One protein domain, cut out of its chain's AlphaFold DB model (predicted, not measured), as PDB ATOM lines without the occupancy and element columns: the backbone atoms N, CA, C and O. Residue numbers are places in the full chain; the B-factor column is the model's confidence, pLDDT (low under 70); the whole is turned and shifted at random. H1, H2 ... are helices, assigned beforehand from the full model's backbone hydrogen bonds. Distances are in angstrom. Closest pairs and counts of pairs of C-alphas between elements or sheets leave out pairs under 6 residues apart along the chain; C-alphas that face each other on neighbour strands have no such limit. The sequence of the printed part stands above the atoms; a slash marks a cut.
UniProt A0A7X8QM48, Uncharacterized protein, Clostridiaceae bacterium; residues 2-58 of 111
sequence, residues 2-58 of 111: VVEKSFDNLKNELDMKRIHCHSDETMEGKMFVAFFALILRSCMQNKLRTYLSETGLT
ATOM      1  N   VAL A   2      46.529  21.211  33.458       74.19
ATOM      2  CA  VAL A   2      45.051  21.004  33.506       74.19
ATOM      3  C   VAL A   2      44.632  19.938  34.526       74.19
ATOM      4  O   VAL A   2      43.730  20.168  35.329       74.19
ATOM      5  N   VAL A   3      45.309  18.788  34.523       72.44
ATOM      6  CA  VAL A   3      45.057  17.688  35.472       72.44
ATOM      7  C   VAL A   3      45.347  18.133  36.907       72.44
ATOM      8  O   VAL A   3      44.522  17.956  37.797       72.44
ATOM      9  N   GLU A   4      46.486  18.784  37.116       75.44
ATOM     10  CA  GLU A   4      46.904  19.343  38.404       75.44
ATOM     11  C   GLU A   4      45.897  20.360  38.946       75.44
ATOM     12  O   GLU A   4      45.472  20.255  40.093       75.44
ATOM     13  N   LYS A   5      45.417  21.270  38.093       79.88
ATOM     14  CA  LYS A   5      44.369  22.226  38.444       79.88
ATOM     15  C   LYS A   5      43.083  21.507  38.846       79.88
ATOM     16  O   LYS A   5      42.439  21.919  39.801       79.88
ATOM     17  N   SER A   6      42.697  20.429  38.166       74.44
ATOM     18  CA  SER A   6      41.527  19.626  38.550       74.44
ATOM     19  C   SER A   6      41.679  18.989  39.935       74.44
ATOM     20  O   SER A   6      40.750  19.079  40.736       74.44
ATOM     21  N   PHE A   7      42.845  18.419  40.255       72.75
ATOM     22  CA  PHE A   7      43.130  17.872  41.588       72.75
ATOM     23  C   PHE A   7      43.203  18.950  42.677       72.75
ATOM     24  O   PHE A   7      42.745  18.718  43.796       72.75
ATOM     25  N   ASP A   8      43.735  20.128  42.359       77.94
ATOM     26  CA  ASP A   8      43.754  21.279  43.262       77.94
ATOM     27  C   ASP A   8      42.329  21.756  43.588       77.94
ATOM     28  O   ASP A   8      41.953  21.883  44.753       77.94
ATOM     29  N   ASN A   9      41.478  21.888  42.565       76.75
ATOM     30  CA  ASN A   9      40.070  22.246  42.746       76.75
ATOM     31  C   ASN A   9      39.306  21.206  43.576       76.75
ATOM     32  O   ASN A   9      38.450  21.575  44.380       76.75
ATOM     33  N   LEU A  10      39.612  19.919  43.392       74.25
ATOM     34  CA  LEU A  10      39.022  18.826  44.162       74.25
ATOM     35  C   LEU A  10      39.326  18.955  45.661       74.25
ATOM     36  O   LEU A  10      38.438  18.769  46.490       74.25
ATOM     37  N   LYS A  11      40.575  19.289  45.999       68.25
ATOM     38  CA  LYS A  11      41.040  19.408  47.386       68.25
ATOM     39  C   LYS A  11      40.598  20.708  48.052       68.25
ATOM     40  O   LYS A  11      40.145  20.669  49.188       68.25
ATOM     41  N   ASN A  12      40.737  21.840  47.362       74.31
ATOM     42  CA  ASN A  12      40.650  23.165  47.984       74.31
ATOM     43  C   ASN A  12      39.299  23.865  47.780       74.31
ATOM     44  O   ASN A  12      38.858  24.605  48.653       74.31
ATOM     45  N   GLU A  13      38.628  23.645  46.647       71.00
ATOM     46  CA  GLU A  13      37.390  24.365  46.298       71.00
ATOM     47  C   GLU A  13      36.135  23.501  46.476       71.00
ATOM     48  O   GLU A  13      35.098  24.002  46.904       71.00
ATOM     49  N   LEU A  14      36.222  22.206  46.161       66.56
ATOM     50  CA  LEU A  14      35.128  21.247  46.351       66.56
ATOM     51  C   LEU A  14      35.078  20.664  47.771       66.56
ATOM     52  O   LEU A  14      34.175  19.882  48.059       66.56
ATOM     53  N   ASP A  15      36.026  21.048  48.635       66.19
ATOM     54  CA  ASP A  15      36.180  20.573  50.017       66.19
ATOM     55  C   ASP A  15      35.962  19.058  50.125       66.19
ATOM     56  O   ASP A  15      35.223  18.562  50.982       66.19
ATOM     57  N   MET A  16      36.609  18.297  49.227       64.31
ATOM     58  CA  MET A  16      36.789  16.869  49.440       64.31
ATOM     59  C   MET A  16      37.747  16.727  50.623       64.31
ATOM     60  O   MET A  16      38.956  16.541  50.459       64.31
ATOM     61  N   LYS A  17      37.195  16.880  51.834       58.50
ATOM     62  CA  LYS A  17      37.877  16.631  53.101       58.50
ATOM     63  C   LYS A  17      38.601  15.296  53.007       58.50
ATOM     64  O   LYS A  17      38.231  14.430  52.211       58.50
ATOM     65  N   ARG A  18      39.617  15.120  53.857       64.56
ATOM     66  CA  ARG A  18      40.373  13.866  53.978       64.56
ATOM     67  C   ARG A  18      39.416  12.682  53.818       64.56
ATOM     68  O   ARG A  18      38.405  12.629  54.519       64.56
ATOM     69  N   ILE A  19      39.707  11.788  52.873       65.56
ATOM     70  CA  ILE A  19      38.898  10.596  52.603       65.56
ATOM     71  C   ILE A  19      39.048   9.660  53.809       65.56
ATOM     72  O   ILE A  19      39.846   8.733  53.812       65.56
ATOM     73  N   HIS A  20      38.349   9.979  54.893       67.50
ATOM     74  CA  HIS A  20      38.271   9.180  56.101       67.50
ATOM     75  C   HIS A  20      36.952   8.423  56.030       67.50
ATOM     76  O   HIS A  20      35.903   8.896  56.470       67.50
ATOM     77  N   CYS A  21      36.996   7.307  55.317       76.69
ATOM     78  CA  CYS A  21      35.874   6.407  55.111       76.69
ATOM     79  C   CYS A  21      36.236   5.078  55.770       76.69
ATOM     80  O   CYS A  21      37.372   4.632  55.650       76.69
ATOM     81  N   HIS A  22      35.283   4.460  56.466       78.25
ATOM     82  CA  HIS A  22      35.497   3.167  57.124       78.25
ATOM     83  C   HIS A  22      35.268   1.966  56.185       78.25
ATOM     84  O   HIS A  22      35.469   0.833  56.608       78.25
ATOM     85  N   SER A  23      34.860   2.207  54.932       85.19
ATOM     86  CA  SER A  23      34.716   1.192  53.883       85.19
ATOM     87  C   SER A  23      35.119   1.732  52.509       85.19
ATOM     88  O   SER A  23      34.982   2.934  52.238       85.19
ATOM     89  N   ASP A  24      35.562   0.825  51.638       85.38
ATOM     90  CA  ASP A  24      35.916   1.119  50.246       85.38
ATOM     91  C   ASP A  24      34.700   1.601  49.444       85.38
ATOM     92  O   ASP A  24      34.794   2.579  48.707       85.38
ATOM     93  N   GLU A  25      33.524   1.020  49.684       87.38
ATOM     94  CA  GLU A  25      32.253   1.423  49.058       87.38
ATOM     95  C   GLU A  25      31.924   2.902  49.325       87.38
ATOM     96  O   GLU A  25      31.525   3.652  48.433       87.38
ATOM     97  N   THR A  26      32.146   3.364  50.562       84.94
ATOM     98  CA  THR A  26      31.926   4.771  50.928       84.94
ATOM     99  C   THR A  26      32.945   5.684  50.245       84.94
ATOM    100  O   THR A  26      32.621   6.814  49.868       84.94
ATOM    101  N   MET A  27      34.189   5.222  50.090       85.25
ATOM    102  CA  MET A  27      35.214   5.958  49.352       85.25
ATOM    103  C   MET A  27      34.840   6.089  47.874       85.25
ATOM    104  O   MET A  27      34.906   7.195  47.333       85.25
ATOM    105  N   GLU A  28      34.425   4.998  47.240       86.56
ATOM    106  CA  GLU A  28      34.042   4.969  45.831       86.56
ATOM    107  C   GLU A  28      32.851   5.895  45.558       86.56
ATOM    108  O   GLU A  28      32.920   6.745  44.668       86.56
ATOM    109  N   GLY A  29      31.814   5.846  46.402       88.25
ATOM    110  CA  GLY A  29      30.671   6.756  46.305       88.25
ATOM    111  C   GLY A  29      31.062   8.237  46.416       88.25
ATOM    112  O   GLY A  29      30.578   9.070  45.645       88.25
ATOM    113  N   LYS A  30      31.986   8.589  47.321       85.00
ATOM    114  CA  LYS A  30      32.496   9.970  47.430       85.00
ATOM    115  C   LYS A  30      33.271  10.398  46.188       85.00
ATOM    116  O   LYS A  30      33.054  11.503  45.692       85.00
ATOM    117  N   MET A  31      34.149   9.535  45.675       85.00
ATOM    118  CA  MET A  31      34.911   9.811  44.455       85.00
ATOM    119  C   MET A  31      33.989  10.014  43.253       85.00
ATOM    120  O   MET A  31      34.194  10.945  42.473       85.00
ATOM    121  N   PHE A  32      32.936   9.204  43.144       88.31
ATOM    122  CA  PHE A  32      31.930   9.322  42.096       88.31
ATOM    123  C   PHE A  32      31.228  10.687  42.123       88.31
ATOM    124  O   PHE A  32      31.220  11.398  41.119       88.31
ATOM    125  N   VAL A  33      30.715  11.120  43.280       88.62
ATOM    126  CA  VAL A  33      30.065  12.440  43.420       88.62
ATOM    127  C   VAL A  33      31.035  13.579  43.100       88.62
ATOM    128  O   VAL A  33      30.680  14.539  42.411       88.62
ATOM    129  N   ALA A  34      32.281  13.473  43.558       85.50
ATOM    130  CA  ALA A  34      33.284  14.496  43.311       85.50
ATOM    131  C   ALA A  34      33.672  14.598  41.826       85.50
ATOM    132  O   ALA A  34      33.934  15.696  41.329       85.50
ATOM    133  N   PHE A  35      33.636  13.483  41.092       86.62
ATOM    134  CA  PHE A  35      33.818  13.475  39.645       86.62
ATOM    135  C   PHE A  35      32.716  14.271  38.925       86.62
ATOM    136  O   PHE A  35      33.030  15.127  38.096       86.62
ATOM    137  N   PHE A  36      31.441  14.106  39.302       90.56
ATOM    138  CA  PHE A  36      30.361  14.954  38.769       90.56
ATOM    139  C   PHE A  36      30.545  16.426  39.116       90.56
ATOM    140  O   PHE A  36      30.347  17.290  38.259       90.56
ATOM    141  N   ALA A  37      30.951  16.729  40.348       89.38
ATOM    142  CA  ALA A  37      31.210  18.102  40.760       89.38
ATOM    143  C   ALA A  37      32.313  18.757  39.904       89.38
ATOM    144  O   ALA A  37      32.176  19.917  39.506       89.38
ATOM    145  N   LEU A  38      33.366  18.012  39.546       87.31
ATOM    146  CA  LEU A  38      34.409  18.478  38.626       87.31
ATOM    147  C   LEU A  38      33.882  18.713  37.205       87.31
ATOM    148  O   LEU A  38      34.225  19.732  36.603       87.31
ATOM    149  N   ILE A  39      33.032  17.824  36.681       90.69
ATOM    150  CA  ILE A  39      32.406  17.996  35.358       90.69
ATOM    151  C   ILE A  39      31.559  19.271  35.333       90.69
ATOM    152  O   ILE A  39      31.733  20.115  34.450       90.69
ATOM    153  N   LEU A  40      30.681  19.445  36.325       90.44
ATOM    154  CA  LEU A  40      29.824  20.626  36.446       90.44
ATOM    155  C   LEU A  40      30.656  21.904  36.540       90.44
ATOM    156  O   LEU A  40      30.406  22.872  35.821       90.44
ATOM    157  N   ARG A  41      31.697  21.889  37.376       90.06
ATOM    158  CA  ARG A  41      32.603  23.024  37.533       90.06
ATOM    159  C   ARG A  41      33.328  23.364  36.234       90.06
ATOM    160  O   ARG A  41      33.396  24.538  35.883       90.06
ATOM    161  N   SER A  42      33.846  22.364  35.523       90.12
ATOM    162  CA  SER A  42      34.525  22.549  34.236       90.12
ATOM    163  C   SER A  42      33.584  23.156  33.190       90.12
ATOM    164  O   SER A  42      33.926  24.144  32.539       90.12
ATOM    165  N   CYS A  43      32.350  22.650  33.107       92.75
ATOM    166  CA  CYS A  43      31.315  23.187  32.227       92.75
ATOM    167  C   CYS A  43      31.008  24.664  32.534       92.75
ATOM    168  O   CYS A  43      31.032  25.508  31.635       92.75
ATOM    169  N   MET A  44      30.792  25.003  33.810       92.44
ATOM    170  CA  MET A  44      30.553  26.389  34.225       92.44
ATOM    171  C   MET A  44      31.754  27.297  33.939       92.44
ATOM    172  O   MET A  44      31.576  28.409  33.448       92.44
ATOM    173  N   GLN A  45      32.977  26.837  34.215       91.69
ATOM    174  CA  GLN A  45      34.194  27.600  33.926       91.69
ATOM    175  C   GLN A  45      34.373  27.865  32.437       91.69
ATOM    176  O   GLN A  45      34.781  28.964  32.070       91.69
ATOM    177  N   ASN A  46      34.043  26.892  31.588       93.75
ATOM    178  CA  ASN A  46      34.102  27.062  30.145       93.75
ATOM    179  C   ASN A  46      33.103  28.123  29.663       93.75
ATOM    180  O   ASN A  46      33.489  29.036  28.937       93.75
ATOM    181  N   LYS A  47      31.848  28.058  30.128       94.50
ATOM    182  CA  LYS A  47      30.823  29.065  29.805       94.50
ATOM    183  C   LYS A  47      31.226  30.470  30.261       94.50
ATOM    184  O   LYS A  47      31.054  31.437  29.533       94.50
ATOM    185  N   LEU A  48      31.822  30.575  31.445       95.44
ATOM    186  CA  LEU A  48      32.219  31.852  32.039       95.44
ATOM    187  C   LEU A  48      33.602  32.346  31.590       95.44
ATOM    188  O   LEU A  48      34.025  33.408  32.039       95.44
ATOM    189  N   ARG A  49      34.325  31.617  30.729       94.69
ATOM    190  CA  ARG A  49      35.731  31.904  30.396       94.69
ATOM    191  C   ARG A  49      35.945  33.340  29.915       94.69
ATOM    192  O   ARG A  49      36.824  34.025  30.435       94.69
ATOM    193  N   THR A  50      35.142  33.787  28.952       95.38
ATOM    194  CA  THR A  50      35.228  35.143  28.390       95.38
ATOM    195  C   THR A  50      34.882  36.191  29.444       95.38
ATOM    196  O   THR A  50      35.680  37.086  29.703       95.38
ATOM    197  N   TYR A  51      33.766  36.001  30.151       95.56
ATOM    198  CA  TYR A  51      33.313  36.909  31.206       95.56
ATOM    199  C   TYR A  51      34.349  37.086  32.329       95.56
ATOM    200  O   TYR A  51      34.614  38.205  32.767       95.56
ATOM    201  N   LEU A  52      34.974  36.000  32.796       95.12
ATOM    202  CA  LEU A  52      36.020  36.062  33.825       95.12
ATOM    203  C   LEU A  52      37.264  36.806  33.323       95.12
ATOM    204  O   LEU A  52      37.864  37.561  34.083       95.12
ATOM    205  N   SER A  53      37.631  36.619  32.050       94.88
ATOM    206  CA  SER A  53      38.766  37.311  31.432       94.88
ATOM    207  C   SER A  53      38.524  38.814  31.283       94.88
ATOM    208  O   SER A  53      39.430  39.597  31.536       94.88
ATOM    209  N   GLU A  54      37.319  39.219  30.881       95.12
ATOM    210  CA  GLU A  54      36.960  40.627  30.668       95.12
ATOM    211  C   GLU A  54      36.790  41.393  31.984       95.12
ATOM    212  O   GLU A  54      37.165  42.557  32.090       95.12
ATOM    213  N   THR A  55      36.231  40.739  33.004       94.50
ATOM    214  CA  THR A  55      35.925  41.380  34.293       94.50
ATOM    215  C   THR A  55      37.048  41.265  35.323       94.50
ATOM    216  O   THR A  55      36.987  41.920  36.363       94.50
ATOM    217  N   GLY A  56      38.045  40.403  35.089       94.00
ATOM    218  CA  GLY A  56      39.099  40.089  36.060       94.00
ATOM    219  C   GLY A  56      38.593  39.376  37.322       94.00
ATOM    220  O   GLY A  56      39.306  39.287  38.323       94.00
ATOM    221  N   LEU A  57      37.350  38.882  37.315       93.56
ATOM    222  CA  LEU A  57      36.762  38.188  38.454       93.56
ATOM    223  C   LEU A  57      37.298  36.763  38.580       93.56
ATOM    224  O   LEU A  57      37.575  36.076  37.600       93.56
ATOM    225  N   THR A  58      37.360  36.272  39.817       92.75
ATOM    226  CA  THR A  58      37.636  34.855  40.068       92.75
ATOM    227  C   THR A  58      36.356  34.030  39.965       92.75
ATOM    228  O   THR A  58      35.263  34.495  40.304       92.75
TER     229      THR A  58
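What this domain is: This is residues 2 to 58 of the 111 residues of an uncharacterized protein of Clostridiaceae bacterium (UniProt A0A7X8QM48). One long helix, H2, makes most of the length of this domain, and a shorter helix, H1, crosses its middle part at a steep tilt. A long link, residues 13 to 23, swings from the end of H1 to the far end of H2, where H2 begins; at the other end the short helix H3 turns off H2 as a corner, and residues 43 to 58 stick out. The printed part has 57 residues with three named helices, in the order H1, H2, H3 along the chain, and no named strand; the class is all helix. The whole is loose, with a radius of gyration of the C-alphas of 13.9 A, and its outline is a rod spanning 46 by 16 by 16 A.

Where its parts are: H2, the longest helix, holds residues 24 to 47 and measures 35.0 A from first to last C-alpha, from C-alpha 24 at (35.916, 1.119, 50.246) to C-alpha 47 at (30.823, 29.065, 29.805). H1 holds residues 2 to 12 and measures 15.3 A; its first C-alpha, that of Val 2, is at (45.051, 21.004, 33.506). H3 holds residues 49 to 55 and measures 10.2 A; its last C-alpha, that of Thr 55, is at (35.925, 41.380, 34.293).

How they stand to each other: H2 touches H1 with residues 34 to 38 alone. There are 4 pairs of C-alphas within 8 A, and the closest, those of Ser 6 and Leu 38, are 7.2 A apart. The two helices run opposite ways at a steep tilt of 64 degrees, with their centres 11.4 A apart. H2 and H3 meet only through their link, which is tight, with one residue, Leu 48, between them. H1 and H3 are apart. In H1, H2 and H3 every O i to N i+4 pair is within hydrogen-bond range.

The domain as a whole: The two C-alphas farthest apart are those of His 22 and Glu 54, at 45.9 A, while the C-alphas of Val 2 and Thr 58 are 17.0 A apart. Residues 43 to 58, of which 43 to 47 belong to H2 and 49 to 55 to H3, stand free; the body without them has 41 residues and spans 30 by 16 by 14 A. The link from H1 to H2 is long, with 11 residues. The printed part has no cut. The mean pLDDT of the printed part is 83.4, and the model's confidence is low, under 70, at residue 11 and residues 14 to 20.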